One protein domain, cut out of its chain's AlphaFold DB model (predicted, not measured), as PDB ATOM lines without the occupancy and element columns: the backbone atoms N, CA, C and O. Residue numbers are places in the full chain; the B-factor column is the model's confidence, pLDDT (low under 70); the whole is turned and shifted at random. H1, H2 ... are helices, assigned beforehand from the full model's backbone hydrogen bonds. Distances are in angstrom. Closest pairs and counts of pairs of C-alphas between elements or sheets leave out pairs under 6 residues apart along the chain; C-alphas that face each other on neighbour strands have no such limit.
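This is residues 56 to 97 of the 163 residues of an uncharacterized protein of Sphingobacteriales bacterium (UniProt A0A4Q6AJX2). One straight helix, H2, makes the long axis of this domain; the short helix H1 is set crosswise near its first end, making a corner, and after H2 a loop with no named element, residues 81 to 97, folds back alongside H2 to about its middle. The 42 printed residues hold two named helices, H1 then H2, and no named strand. The class is all helix, though under half of the residues, 20 of 42, are in named elements. The whole is compact, with a radius of gyration of the C-alphas of 9.9 A, yet elongated, spanning 29 by 15 by 15 A.

Begin with H2, residues 67 to 80, the longest helix. Before it in the chain look for H1, residues 56 to 61, whose line stands about perpendicular to that of H2, at 87 degrees. The two are close but not clearly touching: their closest C-alphas, those of Glu 57 and Glu 67, are 7.1 A apart. Their centres are 16.9 A apart. In the backbones of H1 and H2 you will find every O i to N i+4 pair within hydrogen-bond range.

Find C-alpha 67 at (48.463, 42.384, -26.785); from there H2 runs 20.2 A to C-alpha 80 at (49.354, 22.614, -22.906). Go back to C-alpha 56 at (42.827, 46.202, -33.391), where H1 begins; it ends at C-alpha 61, 8.6 A away. Residues 91 to 93 are a short helical run that bears no name.

Look for the two C-alphas farthest apart at Glu 58 and Asp 80, 29.0 A from each other. The link from H1 to H2, 5 residues, is tight. The printed part runs from 56 to 97 with no cut. Read the B-factor column for the pLDDT: its mean over the printed part is 91.8, and no printed residue is under 70.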
ATOM      1  N   LEU A  56      43.022  47.469 -34.098       88.12
ATOM      2  CA  LEU A  56      42.827  46.202 -33.391       88.12
ATOM      3  C   LEU A  56      43.204  46.319 -31.904       88.12
ATOM      4  O   LEU A  56      42.506  45.766 -31.059       88.12
ATOM      5  N   GLU A  57      44.259  47.075 -31.593       90.12
ATOM      6  CA  GLU A  57      44.682  47.368 -30.221       90.12
ATOM      7  C   GLU A  57      43.580  48.099 -29.442       90.12
ATOM      8  O   GLU A  57      43.206  47.665 -28.357       90.12
ATOM      9  N   GLU A  58      42.978  49.143 -30.019       91.50
ATOM     10  CA  GLU A  58      41.873  49.878 -29.384       91.50
ATOM     11  C   GLU A  58      40.629  48.997 -29.173       91.50
ATOM     12  O   GLU A  58      39.926  49.129 -28.164       91.50
ATOM     13  N   VAL A  59      40.353  48.065 -30.095       90.81
ATOM     14  CA  VAL A  59      39.261  47.091 -29.933       90.81
ATOM     15  C   VAL A  59      39.521  46.184 -28.732       90.81
ATOM     16  O   VAL A  59      38.620  46.000 -27.914       90.81
ATOM     17  N   TRP A  60      40.736  45.656 -28.580       90.75
ATOM     18  CA  TRP A  60      41.100  44.848 -27.411       90.75
ATOM     19  C   TRP A  60      41.085  45.663 -26.114       90.75
ATOM     20  O   TRP A  60      40.518  45.218 -25.110       90.75
ATOM     21  N   ALA A  61      41.598  46.893 -26.153       91.12
ATOM     22  CA  ALA A  61      41.632  47.795 -25.008       91.12
ATOM     23  C   ALA A  61      40.228  48.139 -24.478       91.12
ATOM     24  O   ALA A  61      40.065  48.346 -23.277       91.12
ATOM     25  N   THR A  62      39.194  48.114 -25.331       91.44
ATOM     26  CA  THR A  62      37.785  48.303 -24.919       91.44
ATOM     27  C   THR A  62      37.317  47.240 -23.919       91.44
ATOM     28  O   THR A  62      36.423  47.494 -23.114       91.44
ATOM     29  N   TYR A  63      37.951  46.066 -23.928       89.50
ATOM     30  CA  TYR A  63      37.706  44.981 -22.979       89.50
ATOM     31  C   TYR A  63      38.804  44.860 -21.911       89.50
ATOM     32  O   TYR A  63      38.862  43.857 -21.205       89.50
ATOM     33  N   GLY A  64      39.687  45.859 -21.789       89.81
ATOM     34  CA  GLY A  64      40.813  45.831 -20.852       89.81
ATOM     35  C   GLY A  64      41.912  44.832 -21.229       89.81
ATOM     36  O   GLY A  64      42.694  44.437 -20.368       89.81
ATOM     37  N   VAL A  65      41.970  44.408 -22.496       90.00
ATOM     38  CA  VAL A  65      42.949  43.435 -22.993       90.00
ATOM     39  C   VAL A  65      44.080  44.154 -23.709       90.00
ATOM     40  O   VAL A  65      43.842  44.930 -24.631       90.00
ATOM     41  N   SER A  66      45.316  43.862 -23.312       90.69
ATOM     42  CA  SER A  66      46.514  44.248 -24.058       90.69
ATOM     43  C   SER A  66      46.981  43.111 -24.972       90.69
ATOM     44  O   SER A  66      46.630  41.948 -24.763       90.69
ATOM     45  N   GLU A  67      47.827  43.420 -25.957       87.06
ATOM     46  CA  GLU A  67      48.463  42.384 -26.785       87.06
ATOM     47  C   GLU A  67      49.268  41.395 -25.930       87.06
ATOM     48  O   GLU A  67      49.128  40.188 -26.094       87.06
ATOM     49  N   ALA A  68      50.001  41.892 -24.928       90.75
ATOM     50  CA  ALA A  68      50.746  41.051 -23.991       90.75
ATOM     51  C   ALA A  68      49.844  40.089 -23.196       90.75
ATOM     52  O   ALA A  68      50.239  38.955 -22.934       90.75
ATOM     53  N   TYR A  69      48.630  40.519 -22.829       92.19
ATOM     54  CA  TYR A  69      47.645  39.644 -22.190       92.19
ATOM     55  C   TYR A  69      47.226  38.522 -23.144       92.19
ATOM     56  O   TYR A  69      47.304  37.353 -22.780       92.19
ATOM     57  N   LEU A  70      46.830  38.853 -24.377       91.06
ATOM     58  CA  LEU A  70      46.443  37.860 -25.385       91.06
ATOM     59  C   LEU A  70      47.580  36.868 -25.684       91.06
ATOM     60  O   LEU A  70      47.339  35.665 -25.786       91.06
ATOM     61  N   ASP A  71      48.808  37.361 -25.808       92.56
ATOM     62  CA  ASP A  71      49.967  36.533 -26.123       92.56
ATOM     63  C   ASP A  71      50.341  35.585 -24.976       92.56
ATOM     64  O   ASP A  71      50.731  34.449 -25.242       92.56
ATOM     65  N   ALA A  72      50.126  35.980 -23.715       93.50
ATOM     66  CA  ALA A  72      50.300  35.080 -22.575       93.50
ATOM     67  C   ALA A  72      49.368  33.855 -22.663       93.50
ATOM     68  O   ALA A  72      49.830  32.722 -22.534       93.50
ATOM     69  N   PHE A  73      48.083  34.055 -22.979       94.00
ATOM     70  CA  PHE A  73      47.137  32.941 -23.145       94.00
ATOM     71  C   PHE A  73      47.405  32.105 -24.401       94.00
ATOM     72  O   PHE A  73      47.161  30.899 -24.411       94.00
ATOM     73  N   ARG A  74      47.913  32.719 -25.476       94.25
ATOM     74  CA  ARG A  74      48.365  31.974 -26.664       94.25
ATOM     75  C   ARG A  74      49.557  31.082 -26.353       94.25
ATOM     76  O   ARG A  74      49.631  29.972 -26.880       94.25
ATOM     77  N   GLN A  75      50.482  31.562 -25.525       93.75
ATOM     78  CA  GLN A  75      51.631  30.781 -25.093       93.75
ATOM     79  C   GLN A  75      51.181  29.595 -24.236       93.75
ATOM     80  O   GLN A  75      51.526  28.463 -24.557       93.75
ATOM     81  N   GLU A  76      50.311  29.831 -23.253       93.25
ATOM     82  CA  GLU A  76      49.730  28.767 -22.425       93.25
ATOM     83  C   GLU A  76      49.009  27.703 -23.271       93.25
ATOM     84  O   GLU A  76      49.268  26.506 -23.142       93.25
ATOM     85  N   TYR A  77      48.180  28.128 -24.233       93.12
ATOM     86  CA  TYR A  77      47.558  27.202 -25.180       93.12
ATOM     87  C   TYR A  77      48.594  26.441 -26.018       93.12
ATOM     88  O   TYR A  77      48.403  25.272 -26.359       93.12
ATOM     89  N   THR A  78      49.686  27.095 -26.409       89.56
ATOM     90  CA  THR A  78      50.725  26.463 -27.224       89.56
ATOM     91  C   THR A  78      51.396  25.322 -26.476       89.56
ATOM     92  O   THR A  78      51.604  24.275 -27.102       89.56
ATOM     93  N   ASP A  79      51.651  25.516 -25.185       86.75
ATOM     94  CA  ASP A  79      52.345  24.575 -24.310       86.75
ATOM     95  C   ASP A  79      51.449  23.385 -23.937       86.75
ATOM     96  O   ASP A  79      51.834  22.235 -24.162       86.75
ATOM     97  N   ASP A  80      50.216  23.650 -23.493       87.81
ATOM     98  CA  ASP A  80      49.354  22.614 -22.906       87.81
ATOM     99  C   ASP A  80      48.242  22.117 -23.839       87.81
ATOM    100  O   ASP A  80      47.586  21.115 -23.550       87.81
ATOM    101  N   LYS A  81      47.991  22.807 -24.960       89.56
ATOM    102  CA  LYS A  81      46.848  22.557 -25.865       89.56
ATOM    103  C   LYS A  81      45.488  22.568 -25.160       89.56
ATOM    104  O   LYS A  81      44.516  22.015 -25.676       89.56
ATOM    105  N   THR A  82      45.396  23.232 -24.012       92.00
ATOM    106  CA  THR A  82      44.156  23.414 -23.256       92.00
ATOM    107  C   THR A  82      43.768  24.886 -23.225       92.00
ATOM    108  O   THR A  82      44.614  25.778 -23.265       92.00
ATOM    109  N   ILE A  83      42.462  25.154 -23.231       92.94
ATOM    110  CA  ILE A  83      41.948  26.519 -23.124       92.94
ATOM    111  C   ILE A  83      41.842  26.851 -21.643       92.94
ATOM    112  O   ILE A  83      41.091  26.190 -20.927       92.94
ATOM    113  N   ASN A  84      42.578  27.872 -21.209       93.00
ATOM    114  CA  ASN A  84      42.507  28.370 -19.843       93.00
ATOM    115  C   ASN A  84      41.059  28.766 -19.495       93.00
ATOM    116  O   ASN A  84      40.399  29.478 -20.256       93.00
ATOM    117  N   GLU A  85      40.570  28.320 -18.337       94.06
ATOM    118  CA  GLU A  85      39.196  28.560 -17.874       94.06
ATOM    119  C   GLU A  85      38.862  30.043 -17.640       94.06
ATOM    120  O   GLU A  85      37.696  30.434 -17.658       94.06
ATOM    121  N   HIS A  86      39.879  30.884 -17.452       91.12
ATOM    122  CA  HIS A  86      39.755  32.328 -17.286       91.12
ATOM    123  C   HIS A  86      39.782  33.095 -18.611       91.12
ATOM    124  O   HIS A  86      39.632  34.318 -18.594       91.12
ATOM    125  N   TRP A  87      39.957  32.428 -19.758       92.62
ATOM    126  CA  TRP A  87      39.895  33.084 -21.062       92.62
ATOM    127  C   TRP A  87      38.450  33.507 -21.389       92.62
ATOM    128  O   TRP A  87      37.601  32.644 -21.624       92.62
ATOM    129  N   PRO A  88      38.130  34.816 -21.456       91.75
ATOM    130  CA  PRO A  88      36.738  35.262 -21.529       91.75
ATOM    131  C   PRO A  88      36.221  35.422 -22.969       91.75
ATOM    132  O   PRO A  88      35.061  35.781 -23.172       91.75
ATOM    133  N   PHE A  89      37.063  35.187 -23.981       94.12
ATOM    134  CA  PHE A  89      36.708  35.351 -25.393       94.12
ATOM    135  C   PHE A  89      36.619  34.007 -26.116       94.12
ATOM    136  O   PHE A  89      36.847  32.938 -25.559       94.12
ATOM    137  N   HIS A  90      36.305  34.048 -27.409       94.69
ATOM    138  CA  HIS A  90      36.243  32.836 -28.215       94.69
ATOM    139  C   HIS A  90      37.605  32.097 -28.225       94.69
ATOM    140  O   HIS A  90      38.632  32.741 -28.476       94.69
ATOM    141  N   PRO A  91      37.642  30.761 -28.035       94.19
ATOM    142  CA  PRO A  91      38.885  29.978 -27.976       94.19
ATOM    143  C   PRO A  91      39.797  30.131 -29.198       94.19
ATOM    144  O   PRO A  91      41.015  30.138 -29.086       94.19
ATOM    145  N   ALA A  92      39.211  30.325 -30.381       94.56
ATOM    146  CA  ALA A  92      39.978  30.501 -31.616       94.56
ATOM    147  C   ALA A  92      41.048  31.613 -31.537       94.56
ATOM    148  O   ALA A  92      42.079  31.495 -32.190       94.56
ATOM    149  N   TYR A  93      40.845  32.672 -30.741       94.44
ATOM    150  CA  TYR A  93      41.834  33.749 -30.605       94.44
ATOM    151  C   TYR A  93      43.128  33.294 -29.913       94.44
ATOM    152  O   TYR A  93      44.219  33.662 -30.363       94.44
ATOM    153  N   VAL A  94      43.020  32.454 -28.876       94.62
ATOM    154  CA  VAL A  94      44.186  31.862 -28.190       94.62
ATOM    155  C   VAL A  94      44.783  30.700 -28.974       94.62
ATOM    156  O   VAL A  94      45.984  30.475 -28.919       94.62
ATOM    157  N   MET A  95      43.984  30.052 -29.826       92.88
ATOM    158  CA  MET A  95      44.488  29.113 -30.834       92.88
ATOM    159  C   MET A  95      45.274  29.806 -31.962       92.88
ATOM    160  O   MET A  95      45.850  29.130 -32.809       92.88
ATOM    161  N   GLY A  96      45.312  31.144 -31.990       91.56
ATOM    162  CA  GLY A  96      46.104  31.936 -32.934       91.56
ATOM    163  C   GLY A  96      45.310  32.559 -34.083       91.56
ATOM    164  O   GLY A  96      45.913  33.147 -34.981       91.56
ATOM    165  N   ASN A  97      43.977  32.468 -34.081       94.44
ATOM    166  CA  ASN A  97      43.173  33.155 -35.087       94.44
ATOM    167  C   ASN A  97      43.175  34.671 -34.858       94.44
ATOM    168  O   ASN A  97      43.156  35.162 -33.728       94.44
TER     169      ASN A  97